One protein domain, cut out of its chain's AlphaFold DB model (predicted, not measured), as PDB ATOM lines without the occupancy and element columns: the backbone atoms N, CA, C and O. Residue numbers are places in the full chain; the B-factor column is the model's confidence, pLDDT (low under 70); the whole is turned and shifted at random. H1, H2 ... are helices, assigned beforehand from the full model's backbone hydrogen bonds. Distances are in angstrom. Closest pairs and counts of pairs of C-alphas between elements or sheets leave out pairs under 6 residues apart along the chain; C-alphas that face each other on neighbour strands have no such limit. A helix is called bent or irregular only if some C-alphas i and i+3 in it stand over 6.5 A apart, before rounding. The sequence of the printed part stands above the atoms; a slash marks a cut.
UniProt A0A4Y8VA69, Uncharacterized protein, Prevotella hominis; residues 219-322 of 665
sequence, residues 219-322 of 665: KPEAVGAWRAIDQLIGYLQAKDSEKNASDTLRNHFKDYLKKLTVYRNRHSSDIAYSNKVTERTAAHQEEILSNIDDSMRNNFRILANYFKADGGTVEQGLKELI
ATOM      1  N   LYS A 219     -24.206  48.916 -12.268       70.62
ATOM      2  CA  LYS A 219     -24.414  49.400 -10.896       70.62
ATOM      3  C   LYS A 219     -25.858  49.897 -10.690       70.62
ATOM      4  O   LYS A 219     -26.522  49.335  -9.824       70.62
ATOM      5  N   PRO A 220     -26.365  50.881 -11.463       69.12
ATOM      6  CA  PRO A 220     -27.767  51.298 -11.382       69.12
ATOM      7  C   PRO A 220     -28.773  50.172 -11.623       69.12
ATOM      8  O   PRO A 220     -29.785  50.124 -10.934       69.12
ATOM      9  N   GLU A 221     -28.490  49.248 -12.547       72.44
ATOM     10  CA  GLU A 221     -29.342  48.079 -12.816       72.44
ATOM     11  C   GLU A 221     -29.486  47.180 -11.585       72.44
ATOM     12  O   GLU A 221     -30.604  46.838 -11.203       72.44
ATOM     13  N   ALA A 222     -28.375  46.858 -10.913       73.38
ATOM     14  CA  ALA A 222     -28.402  46.068  -9.685       73.38
ATOM     15  C   ALA A 222     -29.212  46.764  -8.583       73.38
ATOM     16  O   ALA A 222     -30.040  46.135  -7.931       73.38
ATOM     17  N   VAL A 223     -29.017  48.071  -8.392       72.00
ATOM     18  CA  VAL A 223     -29.793  48.845  -7.411       72.00
ATOM     19  C   VAL A 223     -31.276  48.915  -7.810       72.00
ATOM     20  O   VAL A 223     -32.155  48.821  -6.957       72.00
ATOM     21  N   GLY A 224     -31.578  49.024  -9.106       73.19
ATOM     22  CA  GLY A 224     -32.937  48.944  -9.646       73.19
ATOM     23  C   GLY A 224     -33.623  47.614  -9.332       73.19
ATOM     24  O   GLY A 224     -34.791  47.619  -8.948       73.19
ATOM     25  N   ALA A 225     -32.892  46.500  -9.412       78.12
ATOM     26  CA  ALA A 225     -33.398  45.191  -9.014       78.12
ATOM     27  C   ALA A 225     -33.712  45.142  -7.509       78.12
ATOM     28  O   ALA A 225     -34.827  44.810  -7.125       78.12
ATOM     29  N   TRP A 226     -32.796  45.564  -6.636       77.50
ATOM     30  CA  TRP A 226     -33.065  45.575  -5.191       77.50
ATOM     31  C   TRP A 226     -34.282  46.425  -4.795       77.50
ATOM     32  O   TRP A 226     -35.031  46.043  -3.898       77.50
ATOM     33  N   ARG A 227     -34.529  47.538  -5.496       76.25
ATOM     34  CA  ARG A 227     -35.733  48.367  -5.303       76.25
ATOM     35  C   ARG A 227     -37.005  47.654  -5.734       76.25
ATOM     36  O   ARG A 227     -38.004  47.716  -5.031       76.25
ATOM     37  N   ALA A 228     -36.968  46.978  -6.879       80.56
ATOM     38  CA  ALA A 228     -38.100  46.185  -7.329       80.56
ATOM     39  C   ALA A 228     -38.405  45.044  -6.341       80.56
ATOM     40  O   ALA A 228     -39.577  44.794  -6.077       80.56
ATOM     41  N   ILE A 229     -37.376  44.416  -5.746       83.69
ATOM     42  CA  ILE A 229     -37.553  43.440  -4.656       83.69
ATOM     43  C   ILE A 229     -38.264  44.101  -3.476       83.69
ATOM     44  O   ILE A 229     -39.318  43.623  -3.085       83.69
ATOM     45  N   ASP A 230     -37.735  45.200  -2.937       83.94
ATOM     46  CA  ASP A 230     -38.330  45.880  -1.778       83.94
ATOM     47  C   ASP A 230     -39.799  46.279  -2.007       83.94
ATOM     48  O   ASP A 230     -40.648  45.998  -1.164       83.94
ATOM     49  N   GLN A 231     -40.121  46.848  -3.174       84.31
ATOM     50  CA  GLN A 231     -41.493  47.236  -3.518       84.31
ATOM     51  C   GLN A 231     -42.435  46.032  -3.624       84.31
ATOM     52  O   GLN A 231     -43.550  46.076  -3.108       84.31
ATOM     53  N   LEU A 232     -41.988  44.946  -4.263       86.62
ATOM     54  CA  LEU A 232     -42.774  43.716  -4.371       86.62
ATOM     55  C   LEU A 232     -42.961  43.043  -3.007       86.62
ATOM     56  O   LEU A 232     -44.050  42.552  -2.729       86.62
ATOM     57  N   ILE A 233     -41.935  43.041  -2.153       88.31
ATOM     58  CA  ILE A 233     -42.019  42.505  -0.791       88.31
ATOM     59  C   ILE A 233     -43.006  43.318   0.044       88.31
ATOM     60  O   ILE A 233     -43.904  42.720   0.627       88.31
ATOM     61  N   GLY A 234     -42.906  44.652   0.043       88.38
ATOM     62  CA  GLY A 234     -43.848  45.512   0.763       88.38
ATOM     63  C   GLY A 234     -45.291  45.330   0.291       88.38
ATOM     64  O   GLY A 234     -46.191  45.178   1.111       88.38
ATOM     65  N   TYR A 235     -45.508  45.243  -1.025       88.38
ATOM     66  CA  TYR A 235     -46.827  44.939  -1.589       88.38
ATOM     67  C   TYR A 235     -47.361  43.573  -1.126       88.38
ATOM     68  O   TYR A 235     -48.530  43.446  -0.769       88.38
ATOM     69  N   LEU A 236     -46.521  42.534  -1.126       90.25
ATOM     70  CA  LEU A 236     -46.929  41.190  -0.708       90.25
ATOM     71  C   LEU A 236     -47.201  41.109   0.800       90.25
ATOM     72  O   LEU A 236     -48.180  40.476   1.179       90.25
ATOM     73  N   GLN A 237     -46.404  41.783   1.634       90.69
ATOM     74  CA  GLN A 237     -46.638  41.890   3.082       90.69
ATOM     75  C   GLN A 237     -47.974  42.577   3.388       90.69
ATOM     76  O   GLN A 237     -48.693  42.148   4.283       90.69
ATOM     77  N   ALA A 238     -48.325  43.607   2.613       88.12
ATOM     78  CA  ALA A 238     -49.609  44.291   2.718       88.12
ATOM     79  C   ALA A 238     -50.798  43.427   2.278       88.12
ATOM     80  O   ALA A 238     -51.882  43.512   2.850       88.12
ATOM     81  N   LYS A 239     -50.607  42.630   1.223       87.69
ATOM     82  CA  LYS A 239     -51.669  41.832   0.606       87.69
ATOM     83  C   LYS A 239     -51.976  40.548   1.372       87.69
ATOM     84  O   LYS A 239     -53.133  40.142   1.417       87.69
ATOM     85  N   ASP A 240     -50.951  39.884   1.892       84.94
ATOM     86  CA  ASP A 240     -51.055  38.576   2.543       84.94
ATOM     87  C   ASP A 240     -50.067  38.503   3.716       84.94
ATOM     88  O   ASP A 240     -48.953  37.990   3.602       84.94
ATOM     89  N   SER A 241     -50.479  39.081   4.843       82.94
ATOM     90  CA  SER A 241     -49.654  39.296   6.036       82.94
ATOM     91  C   SER A 241     -49.209  38.015   6.747       82.94
ATOM     92  O   SER A 241     -48.214  38.028   7.480       82.94
ATOM     93  N   GLU A 242     -49.932  36.912   6.539       83.25
ATOM     94  CA  GLU A 242     -49.637  35.607   7.138       83.25
ATOM     95  C   GLU A 242     -48.577  34.830   6.348       83.25
ATOM     96  O   GLU A 242     -47.888  33.971   6.907       83.25
ATOM     97  N   LYS A 243     -48.418  35.116   5.050       86.50
ATOM     98  CA  LYS A 243     -47.439  34.432   4.204       86.50
ATOM     99  C   LYS A 243     -46.089  35.128   4.224       86.50
ATOM    100  O   LYS A 243     -45.971  36.350   4.215       86.50
ATOM    101  N   ASN A 244     -45.034  34.324   4.105       89.88
ATOM    102  CA  ASN A 244     -43.709  34.856   3.825       89.88
ATOM    103  C   ASN A 244     -43.701  35.479   2.412       89.88
ATOM    104  O   ASN A 244     -43.731  34.783   1.390       89.88
ATOM    105  N   ALA A 245     -43.655  36.810   2.365       91.12
ATOM    106  CA  ALA A 245     -43.602  37.590   1.134       91.12
ATOM    107  C   ALA A 245     -42.387  37.238   0.259       91.12
ATOM    108  O   ALA A 245     -42.523  37.130  -0.963       91.12
ATOM    109  N   SER A 246     -41.218  36.995   0.863       91.00
ATOM    110  CA  SER A 246     -40.009  36.592   0.138       91.00
ATOM    111  C   SER A 246     -40.169  35.216  -0.503       91.00
ATOM    112  O   SER A 246     -39.839  35.054  -1.678       91.00
ATOM    113  N   ASP A 247     -40.726  34.239   0.218       91.25
ATOM    114  CA  ASP A 247     -41.053  32.919  -0.346       91.25
ATOM    115  C   ASP A 247     -42.052  33.027  -1.497       91.25
ATOM    116  O   ASP A 247     -41.848  32.441  -2.562       91.25
ATOM    117  N   THR A 248     -43.109  33.816  -1.309       91.62
ATOM    118  CA  THR A 248     -44.153  34.031  -2.318       91.62
ATOM    119  C   THR A 248     -43.564  34.625  -3.595       91.62
ATOM    120  O   THR A 248     -43.798  34.112  -4.691       91.62
ATOM    121  N   LEU A 249     -42.720  35.652  -3.464       91.19
ATOM    122  CA  LEU A 249     -42.039  36.268  -4.599       91.19
ATOM    123  C   LEU A 249     -41.098  35.285  -5.309       91.19
ATOM    124  O   LEU A 249     -41.092  35.216  -6.540       91.19
ATOM    125  N   ARG A 250     -40.325  34.493  -4.552       90.25
ATOM    126  CA  ARG A 250     -39.461  33.449  -5.123       90.25
ATOM    127  C   ARG A 250     -40.274  32.418  -5.901       90.25
ATOM    128  O   ARG A 250     -39.858  32.049  -6.997       90.25
ATOM    129  N   ASN A 251     -41.426  31.989  -5.390       89.50
ATOM    130  CA  ASN A 251     -42.303  31.037  -6.077       89.50
ATOM    131  C   ASN A 251     -42.849  31.611  -7.392       89.50
ATOM    132  O   ASN A 251     -42.742  30.946  -8.420       89.50
ATOM    133  N   HIS A 252     -43.293  32.874  -7.408       89.75
ATOM    134  CA  HIS A 252     -43.688  33.540  -8.655       89.75
ATOM    135  C   HIS A 252     -42.555  33.556  -9.696       89.75
ATOM    136  O   HIS A 252     -42.799  33.303 -10.875       89.75
ATOM    137  N   PHE A 253     -41.301  33.798  -9.288       88.00
ATOM    138  CA  PHE A 253     -40.159  33.721 -10.210       88.00
ATOM    139  C   PHE A 253     -39.866  32.305 -10.691       88.00
ATOM    140  O   PHE A 253     -39.570  32.120 -11.872       88.00
ATOM    141  N   LYS A 254     -39.945  31.306  -9.804       85.62
ATOM    142  CA  LYS A 254     -39.766  29.899 -10.182       85.62
ATOM    143  C   LYS A 254     -40.780  29.484 -11.243       85.62
ATOM    144  O   LYS A 254     -40.392  28.862 -12.229       85.62
ATOM    145  N   ASP A 255     -42.037  29.885 -11.079       86.88
ATOM    146  CA  ASP A 255     -43.093  29.592 -12.044       86.88
ATOM    147  C   ASP A 255     -42.903  30.366 -13.352       86.88
ATOM    148  O   ASP A 255     -43.006  29.774 -14.426       86.88
ATOM    149  N   TYR A 256     -42.531  31.647 -13.287       87.12
ATOM    150  CA  TYR A 256     -42.259  32.473 -14.470       87.12
ATOM    151  C   TYR A 256     -41.084  31.950 -15.317       87.12
ATOM    152  O   TYR A 256     -41.115  31.997 -16.548       87.12
ATOM    153  N   LEU A 257     -40.031  31.446 -14.662       80.88
ATOM    154  CA  LEU A 257     -38.802  30.956 -15.303       80.88
ATOM    155  C   LEU A 257     -38.831  29.447 -15.599       80.88
ATOM    156  O   LEU A 257     -37.837  28.882 -16.067       80.88
ATOM    157  N   LYS A 258     -39.956  28.775 -15.334       82.62
ATOM    158  CA  LYS A 258     -40.107  27.332 -15.519       82.62
ATOM    159  C   LYS A 258     -39.920  26.944 -16.988       82.62
ATOM    160  O   LYS A 258     -40.649  27.394 -17.868       82.62
ATOM    161  N   LYS A 259     -38.971  26.039 -17.258       79.50
ATOM    162  CA  LYS A 259     -38.801  25.439 -18.591       79.50
ATOM    163  C   LYS A 259     -40.036  24.599 -18.932       79.50
ATOM    164  O   LYS A 259     -40.325  23.612 -18.258       79.50
ATOM    165  N   LEU A 260     -40.751  24.985 -19.985       82.50
ATOM    166  CA  LEU A 260     -41.945  24.280 -20.445       82.50
ATOM    167  C   LEU A 260     -41.578  23.091 -21.337       82.50
ATOM    168  O   LEU A 260     -40.800  23.220 -22.281       82.50
ATOM    169  N   THR A 261     -42.208  21.942 -21.095       83.19
ATOM    170  CA  THR A 261     -42.098  20.785 -21.989       83.19
ATOM    171  C   THR A 261     -42.925  21.029 -23.250       83.19
ATOM    172  O   THR A 261     -44.161  21.036 -23.218       83.19
ATOM    173  N   VAL A 262     -42.251  21.215 -24.385       83.94
ATOM    174  CA  VAL A 262     -42.889  21.358 -25.700       83.94
ATOM    175  C   VAL A 262     -42.516  20.166 -26.568       83.94
ATOM    176  O   VAL A 262     -41.352  19.944 -26.872       83.94
ATOM    177  N   TYR A 263     -43.516  19.392 -26.981       81.62
ATOM    178  CA  TYR A 263     -43.291  18.242 -27.849       81.62
ATOM    179  C   TYR A 263     -43.084  18.680 -29.302       81.62
ATOM    180  O   TYR A 263     -43.857  19.483 -29.850       81.62
ATOM    181  N   ARG A 264     -42.040  18.115 -29.915       80.69
ATOM    182  CA  ARG A 264     -41.723  18.248 -31.338       80.69
ATOM    183  C   ARG A 264     -42.536  17.237 -32.144       80.69
ATOM    184  O   ARG A 264     -42.569  16.058 -31.803       80.69
ATOM    185  N   ASN A 265     -43.160  17.687 -33.230       79.19
ATOM    186  CA  ASN A 265     -43.876  16.793 -34.139       79.19
ATOM    187  C   ASN A 265     -42.901  16.212 -35.174       79.19
ATOM    188  O   ASN A 265     -41.938  16.865 -35.574       79.19
ATOM    189  N   ARG A 266     -43.174  15.000 -35.670       73.06
ATOM    190  CA  ARG A 266     -42.293  14.286 -36.620       73.06
ATOM    191  C   ARG A 266     -42.056  15.037 -37.946       73.06
ATOM    192  O   ARG A 266     -41.071  14.769 -38.620       73.06
ATOM    193  N   HIS A 267     -42.931  15.989 -38.285       75.88
ATOM    194  CA  HIS A 267     -42.893  16.794 -39.513       75.88
ATOM    195  C   HIS A 267     -42.575  18.286 -39.281       75.88
ATOM    196  O   HIS A 267     -42.673  19.077 -40.215       75.88
ATOM    197  N   SER A 268     -42.225  18.712 -38.059       75.81
ATOM    198  CA  SER A 268     -41.927  20.128 -37.780       75.81
ATOM    199  C   SER A 268     -40.457  20.471 -38.040       75.81
ATOM    200  O   SER A 268     -39.559  19.832 -37.473       75.81
ATOM    201  N   SER A 269     -40.222  21.519 -38.837       82.88
ATOM    202  CA  SER A 269     -38.900  22.135 -39.017       82.88
ATOM    203  C   SER A 269     -38.376  22.730 -37.703       82.88
ATOM    204  O   SER A 269     -39.150  22.992 -36.779       82.88
ATOM    205  N   ASP A 270     -37.062  22.959 -37.613       83.19
ATOM    206  CA  ASP A 270     -36.447  23.570 -36.424       83.19
ATOM    207  C   ASP A 270     -37.013  24.970 -36.142       83.19
ATOM    208  O   ASP A 270     -37.278  25.304 -34.990       83.19
ATOM    209  N   ILE A 271     -37.294  25.746 -37.195       84.81
ATOM    210  CA  ILE A 271     -37.910  27.078 -37.094       84.81
ATOM    211  C   ILE A 271     -39.333  26.970 -36.530       84.81
ATOM    212  O   ILE A 271     -39.677  27.675 -35.588       84.81
ATOM    213  N   ALA A 272     -40.155  26.052 -37.049       82.56
ATOM    214  CA  ALA A 272     -41.524  25.869 -36.565       82.56
ATOM    215  C   ALA A 272     -41.562  25.384 -35.107       82.56
ATOM    216  O   ALA A 272     -42.404  25.818 -34.321       82.56
ATOM    217  N   TYR A 273     -40.633  24.504 -34.724       84.50
ATOM    218  CA  TYR A 273     -40.487  24.071 -33.338       84.50
ATOM    219  C   TYR A 273     -40.031  25.221 -32.426       84.50
ATOM    220  O   TYR A 273     -40.615  25.415 -31.362       84.50
ATOM    221  N   SER A 274     -39.050  26.019 -32.856       84.44
ATOM    222  CA  SER A 274     -38.563  27.188 -32.112       84.44
ATOM    223  C   SER A 274     -39.653  28.247 -31.910       84.44
ATOM    224  O   SER A 274     -39.831  28.728 -30.788       84.44
ATOM    225  N   ASN A 275     -40.454  28.538 -32.940       86.69
ATOM    226  CA  ASN A 275     -41.594  29.452 -32.834       86.69
ATOM    227  C   ASN A 275     -42.630  28.931 -31.830       86.69
ATOM    228  O   ASN A 275     -43.015  29.660 -30.923       86.69
ATOM    229  N   LYS A 276     -42.990  27.643 -31.902       86.38
ATOM    230  CA  LYS A 276     -43.930  27.012 -30.960       86.38
ATOM    231  C   LYS A 276     -43.437  27.064 -29.508       86.38
ATOM    232  O   LYS A 276     -44.230  27.265 -28.590       86.38
ATOM    233  N   VAL A 277     -42.136  26.860 -29.280       85.38
ATOM    234  CA  VAL A 277     -41.526  27.002 -27.947       85.38
ATOM    235  C   VAL A 277     -41.621  28.449 -27.465       85.38
ATOM    236  O   VAL A 277     -42.005  28.682 -26.319       85.38
ATOM    237  N   THR A 278     -41.318  29.408 -28.339       85.81
ATOM    238  CA  THR A 278     -41.347  30.844 -28.029       85.81
ATOM    239  C   THR A 278     -42.763  31.318 -27.703       85.81
ATOM    240  O   THR A 278     -42.966  31.922 -26.655       85.81
ATOM    241  N   GLU A 279     -43.754  30.971 -28.527       88.25
ATOM    242  CA  GLU A 279     -45.171  31.297 -28.311       88.25
ATOM    243  C   GLU A 279     -45.692  30.725 -26.994       88.25
ATOM    244  O   GLU A 279     -46.311  31.436 -26.207       88.25
ATOM    245  N   ARG A 280     -45.401  29.448 -26.709       87.25
ATOM    246  CA  ARG A 280     -45.858  28.815 -25.467       87.25
ATOM    247  C   ARG A 280     -45.188  29.416 -24.232       87.25
ATOM    248  O   ARG A 280     -45.834  29.549 -23.199       87.25
ATOM    249  N   THR A 281     -43.910  29.779 -24.342       86.19
ATOM    250  CA  THR A 281     -43.177  30.459 -23.266       86.19
ATOM    251  C   THR A 281     -43.747  31.853 -23.020       86.19
ATOM    252  O   THR A 281     -43.991  32.204 -21.870       86.19
ATOM    253  N   ALA A 282     -44.023  32.617 -24.080       86.75
ATOM    254  CA  ALA A 282     -44.626  33.943 -23.980       86.75
ATOM    255  C   ALA A 282     -46.036  33.890 -23.370       86.75
ATOM    256  O   ALA A 282     -46.336  34.670 -22.471       86.75
ATOM    257  N   ALA A 283     -46.874  32.938 -23.797       88.88
ATOM    258  CA  ALA A 283     -48.217  32.753 -23.248       88.88
ATOM    259  C   ALA A 283     -48.192  32.408 -21.748       88.88
ATOM    260  O   ALA A 283     -48.920  33.014 -20.972       88.88
ATOM    261  N   HIS A 284     -47.315  31.486 -21.330       88.88
ATOM    262  CA  HIS A 284     -47.131  31.134 -19.916       88.88
ATOM    263  C   HIS A 284     -46.630  32.319 -19.084       88.88
ATOM    264  O   HIS A 284     -47.133  32.583 -17.998       88.88
ATOM    265  N   GLN A 285     -45.650  33.068 -19.591       89.00
ATOM    266  CA  GLN A 285     -45.138  34.254 -18.901       89.00
ATOM    267  C   GLN A 285     -46.213  35.333 -18.733       89.00
ATOM    268  O   GLN A 285     -46.296  35.936 -17.664       89.00
ATOM    269  N   GLU A 286     -47.055  35.551 -19.746       88.88
ATOM    270  CA  GLU A 286     -48.168  36.500 -19.661       88.88
ATOM    271  C   GLU A 286     -49.265  36.015 -18.700       88.88
ATOM    272  O   GLU A 286     -49.811  36.822 -17.951       88.88
ATOM    273  N   GLU A 287     -49.526  34.705 -18.629       90.06
ATOM    274  CA  GLU A 287     -50.424  34.117 -17.627       90.06
ATOM    275  C   GLU A 287     -49.934  34.427 -16.202       90.06
ATOM    276  O   GLU A 287     -50.686  34.958 -15.382       90.06
ATOM    277  N   ILE A 288     -48.648  34.193 -15.909       87.31
ATOM    278  CA  ILE A 288     -48.065  34.514 -14.596       87.31
ATOM    279  C   ILE A 288     -48.125  36.019 -14.310       87.31
ATOM    280  O   ILE A 288     -48.489  36.414 -13.203       87.31
ATOM    281  N   LEU A 289     -47.817  36.869 -15.296       87.25
ATOM    282  CA  LEU A 289     -47.919  38.323 -15.137       87.25
ATOM    283  C   LEU A 289     -49.354  38.780 -14.880       87.25
ATOM    284  O   LEU A 289     -49.537  39.735 -14.133       87.25
ATOM    285  N   SER A 290     -50.362  38.106 -15.440       86.50
ATOM    286  CA  SER A 290     -51.765  38.466 -15.221       86.50
ATOM    287  C   SER A 290     -52.224  38.256 -13.772       86.50
ATOM    288  O   SER A 290     -53.079  38.996 -13.288       86.50
ATOM    289  N   ASN A 291     -51.583  37.330 -13.048       84.25
ATOM    290  CA  ASN A 291     -51.792  37.101 -11.613       84.25
ATOM    291  C   ASN A 291     -51.064  38.121 -10.716       84.25
ATOM    292  O   ASN A 291     -51.290  38.162  -9.503       84.25
ATOM    293  N   ILE A 292     -50.189  38.947 -11.296       85.50
ATOM    294  CA  ILE A 292     -49.523  40.054 -10.611       85.50
ATOM    295  C   ILE A 292     -50.321  41.331 -10.862       85.50
ATOM    296  O   ILE A 292     -50.741  41.624 -11.984       85.50
ATOM    297  N   ASP A 293     -50.496  42.110  -9.801       83.69
ATOM    298  CA  ASP A 293     -51.150  43.412  -9.852       83.69
ATOM    299  C   ASP A 293     -50.504  44.334 -10.887       83.69
ATOM    300  O   ASP A 293     -49.274  44.422 -10.962       83.69
ATOM    301  N   ASP A 294     -51.335  45.028 -11.666       80.88
ATOM    302  CA  ASP A 294     -50.904  45.898 -12.761       80.88
ATOM    303  C   ASP A 294     -49.836  46.907 -12.322       80.88
ATOM    304  O   ASP A 294     -48.869  47.139 -13.055       80.88
ATOM    305  N   SER A 295     -49.948  47.444 -11.100       77.12
ATOM    306  CA  SER A 295     -48.980  48.401 -10.550       77.12
ATOM    307  C   SER A 295     -47.584  47.794 -10.343       77.12
ATOM    308  O   SER A 295     -46.577  48.497 -10.439       77.12
ATOM    309  N   MET A 296     -47.504  46.481 -10.111       81.88
ATOM    310  CA  MET A 296     -46.282  45.750  -9.765       81.88
ATOM    311  C   MET A 296     -45.661  44.980 -10.938       81.88
ATOM    312  O   MET A 296     -44.496  44.572 -10.861       81.88
ATOM    313  N   ARG A 297     -46.376  44.816 -12.060       84.00
ATOM    314  CA  ARG A 297     -45.882  44.072 -13.239       84.00
ATOM    315  C   ARG A 297     -44.562  44.613 -13.784       84.00
ATOM    316  O   ARG A 297     -43.689  43.835 -14.168       84.00
ATOM    317  N   ASN A 298     -44.382  45.934 -13.796       77.50
ATOM    318  CA  ASN A 298     -43.137  46.550 -14.267       77.50
ATOM    319  C   ASN A 298     -41.945  46.196 -13.370       77.50
ATOM    320  O   ASN A 298     -40.887  45.830 -13.881       77.50
ATOM    321  N   ASN A 299     -42.129  46.225 -12.048       80.19
ATOM    322  CA  ASN A 299     -41.103  45.807 -11.091       80.19
ATOM    323  C   ASN A 299     -40.743  44.334 -11.274       80.19
ATOM    324  O   ASN A 299     -39.566  43.978 -11.323       80.19
ATOM    325  N   PHE A 300     -41.749  43.481 -11.464       85.19
ATOM    326  CA  PHE A 300     -41.517  42.065 -11.719       85.19
ATOM    327  C   PHE A 300     -40.731  41.834 -13.020       85.19
ATOM    328  O   PHE A 300     -39.777  41.058 -13.038       85.19
ATOM    329  N   ARG A 301     -41.054  42.562 -14.099       82.62
ATOM    330  CA  ARG A 301     -40.310  42.508 -15.372       82.62
ATOM    331  C   ARG A 301     -38.860  42.981 -15.233       82.62
ATOM    332  O   ARG A 301     -37.981  42.388 -15.858       82.62
ATOM    333  N   ILE A 302     -38.587  44.010 -14.422       79.44
ATOM    334  CA  ILE A 302     -37.214  44.457 -14.118       79.44
ATOM    335  C   ILE A 302     -36.408  43.296 -13.528       79.44
ATOM    336  O   ILE A 302     -35.323  42.985 -14.017       79.44
ATOM    337  N   LEU A 303     -36.966  42.614 -12.527       80.69
ATOM    338  CA  LEU A 303     -36.322  41.472 -11.881       80.69
ATOM    339  C   LEU A 303     -36.157  40.274 -12.811       80.69
ATOM    340  O   LEU A 303     -35.072  39.702 -12.877       80.69
ATOM    341  N   ALA A 304     -37.193  39.923 -13.574       81.44
ATOM    342  CA  ALA A 304     -37.129  38.825 -14.534       81.44
ATOM    343  C   ALA A 304     -36.029  39.052 -15.584       81.44
ATOM    344  O   ALA A 304     -35.315  38.121 -15.956       81.44
ATOM    345  N   ASN A 305     -35.851  40.300 -16.030       79.12
ATOM    346  CA  ASN A 305     -34.764  40.671 -16.930       79.12
ATOM    347  C   ASN A 305     -33.390  40.632 -16.251       79.12
ATOM    348  O   ASN A 305     -32.421  40.237 -16.896       79.12
ATOM    349  N   TYR A 306     -33.309  41.023 -14.979       77.12
ATOM    350  CA  TYR A 306     -32.066  41.030 -14.211       77.12
ATOM    351  C   TYR A 306     -31.563  39.613 -13.889       77.12
ATOM    352  O   TYR A 306     -30.372  39.342 -13.998       77.12
ATOM    353  N   PHE A 307     -32.462  38.686 -13.547       76.44
ATOM    354  CA  PHE A 307     -32.109  37.314 -13.165       76.44
ATOM    355  C   PHE A 307     -31.853  36.359 -14.334       76.44
ATOM    356  O   PHE A 307     -31.577  35.192 -14.064       76.44
ATOM    357  N   LYS A 308     -31.959  36.803 -15.602       66.31
ATOM    358  CA  LYS A 308     -31.811  35.962 -16.810       66.31
ATOM    359  C   LYS A 308     -30.647  34.968 -16.674       66.31
ATOM    360  O   LYS A 308     -29.490  35.320 -16.885       66.31
ATOM    361  N   ALA A 309     -30.969  33.719 -16.358       55.06
ATOM    362  CA  ALA A 309     -30.023  32.618 -16.263       55.06
ATOM    363  C   ALA A 309     -30.653  31.362 -16.870       55.06
ATOM    364  O   ALA A 309     -31.841  31.087 -16.675       55.06
ATOM    365  N   ASP A 310     -29.851  30.603 -17.619       47.34
ATOM    366  CA  ASP A 310     -30.273  29.349 -18.233       47.34
ATOM    367  C   ASP A 310     -30.656  28.330 -17.152       47.34
ATOM    368  O   ASP A 310     -29.877  28.009 -16.256       47.34
ATOM    369  N   GLY A 311     -31.901  27.843 -17.221       49.16
ATOM    370  CA  GLY A 311     -32.538  27.084 -16.143       49.16
ATOM    371  C   GLY A 311     -31.711  25.904 -15.616       49.16
ATOM    372  O   GLY A 311     -31.371  24.997 -16.383       49.16
ATOM    373  N   GLY A 312     -31.468  25.950 -14.302       49.34
ATOM    374  CA  GLY A 312     -30.774  24.974 -13.455       49.34
ATOM    375  C   GLY A 312     -30.195  25.629 -12.187       49.34
ATOM    376  O   GLY A 312     -30.363  25.114 -11.088       49.34
ATOM    377  N   THR A 313     -29.600  26.819 -12.321       54.91
ATOM    378  CA  THR A 313     -28.919  27.569 -11.237       54.91
ATOM    379  C   THR A 313     -29.797  28.600 -10.517       54.91
ATOM    380  O   THR A 313     -29.410  29.124  -9.473       54.91
ATOM    381  N   VAL A 314     -30.996  28.878 -11.035       59.84
ATOM    382  CA  VAL A 314     -31.910  29.903 -10.501       59.84
ATOM    383  C   VAL A 314     -32.491  29.512  -9.137       59.84
ATOM    384  O   VAL A 314     -32.566  30.358  -8.254       59.84
ATOM    385  N   GLU A 315     -32.855  28.246  -8.902       61.25
ATOM    386  CA  GLU A 315     -33.484  27.851  -7.627       61.25
ATOM    387  C   GLU A 315     -32.573  28.023  -6.409       61.25
ATOM    388  O   GLU A 315     -33.043  28.470  -5.363       61.25
ATOM    389  N   GLN A 316     -31.285  27.692  -6.538       62.91
ATOM    390  CA  GLN A 316     -30.313  27.867  -5.456       62.91
ATOM    391  C   GLN A 316     -29.931  29.347  -5.287       62.91
ATOM    392  O   GLN A 316     -29.839  29.822  -4.160       62.91
ATOM    393  N   GLY A 317     -29.804  30.100  -6.388       74.06
ATOM    394  CA  GLY A 317     -29.446  31.521  -6.347       74.06
ATOM    395  C   GLY A 317     -30.565  32.453  -5.863       74.06
ATOM    396  O   GLY A 317     -30.282  33.471  -5.237       74.06
ATOM    397  N   LEU A 318     -31.844  32.123  -6.091       81.75
ATOM    398  CA  LEU A 318     -32.967  33.003  -5.728       81.75
ATOM    399  C   LEU A 318     -33.064  33.274  -4.224       81.75
ATOM    400  O   LEU A 318     -33.480  34.363  -3.844       81.75
ATOM    401  N   LYS A 319     -32.680  32.321  -3.365       82.69
ATOM    402  CA  LYS A 319     -32.689  32.533  -1.908       82.69
ATOM    403  C   LYS A 319     -31.603  33.517  -1.458       82.69
ATOM    404  O   LYS A 319     -31.815  34.258  -0.505       82.69
ATOM    405  N   GLU A 320     -30.468  33.554  -2.154       79.38
ATOM    406  CA  GLU A 320     -29.405  34.537  -1.905       79.38
ATOM    407  C   GLU A 320     -29.773  35.926  -2.452       79.38
ATOM    408  O   GLU A 320     -29.442  36.946  -1.847       79.38
ATOM    409  N   LEU A 321     -30.477  35.970  -3.588       78.94
ATOM    410  CA  LEU A 321     -30.885  37.207  -4.261       78.94
ATOM    411  C   LEU A 321     -32.119  37.857  -3.620       78.94
ATOM    412  O   LEU A 321     -32.209  39.080  -3.565       78.94
ATOM    413  N   ILE A 322     -33.058  37.050  -3.126       85.12
ATOM    414  CA  ILE A 322     -34.270  37.476  -2.422       85.12
ATOM    415  C   ILE A 322     -34.259  36.778  -1.056       85.12
ATOM    416  O   ILE A 322     -34.902  35.736  -0.904       85.12
TER     417      ILE A 322
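What this domain is: This is residues 219 to 322 of the 665 residues of an uncharacterized protein of Prevotella hominis (UniProt A0A4Y8VA69). Four helices, H1, H2, H4 and H5, cluster at one end of an elongated shape, and a long arm reaches away from them: the link of residues 257 to 269 runs out from the end of H2, and H3 folds back along the arm, so that its residues 284 to 288 touch H2. In the cluster, H2 packs with its first residues near the last residues of H1, H4 packs on H1, and H5 packs on H2. The printed part has 104 residues with five named helices, in the order H1, H2, H3, H4, H5, and no named strand; the class is all helix. The whole is only just loose, close to compact, with a radius of gyration of the C-alphas of 15.7 A. The C-alphas span 50 by 29 by 23 A along their three main axes.

Where its parts are: H1 is residues 219 to 239, 30.5 A from first to last C-alpha; it begins at C-alpha 219, at (-24.414, 49.400, -10.896). A tight link of 5 residues joins it to H2, residues 245 to 256, 16.5 A long. A long link of 13 residues, 257 to 269, leads to H3, residues 270 to 290, 30.1 A long, whose first C-alpha stands at (-36.447, 23.570, -36.424). H1 and H3, with 21 residues each, are the longest helices. After a short link of 6 residues comes H4, residues 297 to 306, 14.2 A long. A short link of 7 residues leads on to H5, residues 314 to 321, 9.7 A long, which ends at C-alpha 321, at (-30.885, 37.207, -4.261). H5 is neither bent nor irregular, but only just: C-alphas 316 and 319 are 6.3 A apart.

How they stand to each other: H2 is the hub, touching three other helices. Its residues 245 to 249 touch residues 232 to 237 of H1, and the closest C-alphas are those of Leu 236 and Ala 245, 5.2 A apart. H1 and H2 run opposite ways at a steep tilt of 68 degrees, only just short of about perpendicular. H2 and H3 form a helical hairpin, opposite ways at a shallow tilt of 25 degrees. There residues 252 to 256 of H2 touch residues 284 to 288 of H3, with the closest C-alphas, those of Tyr 256 and Gln 285, 5.6 A apart. H5 touches residues 250 to 254 of H2, opposite ways at a shallow tilt of 31 degrees; the closest C-alphas, of Arg 250 and Leu 318, are 6.5 A apart. H4 touches H1, opposite ways at a steep tilt of 42 degrees, with the closest C-alphas, of Ala 228 and Asn 299, 4.8 A apart. The packing of the helices is part aligned, part crossed: of these four pairs that touch, two are at a shallow tilt. H4 is close to H2 but not clearly touching, with the closest C-alphas, of Phe 253 and Ala 304, 7.3 A apart. H4 is also close to H3 but not clearly touching: the closest C-alphas, of Leu 289 and Arg 297, are 6.4 A apart. H1 and H3, H1 and H5, H3 and H5, and H4 and H5 are apart. Every O i to N i+4 pair is within hydrogen-bond range in H1, H2, H3 and H4; in H5 2 of 4 are.

The domain as a whole: The two C-alphas farthest apart are those of Ser 241 and His 267, at 51.3 A. The first and last printed C-alphas, of Lys 219 and Ile 322, are 17.6 A apart. The printed part has no cut, and its one long link is that from H2 to H3. The mean pLDDT of the printed part is 81.1, and residue 220 and residues 308 to 316 are under 70.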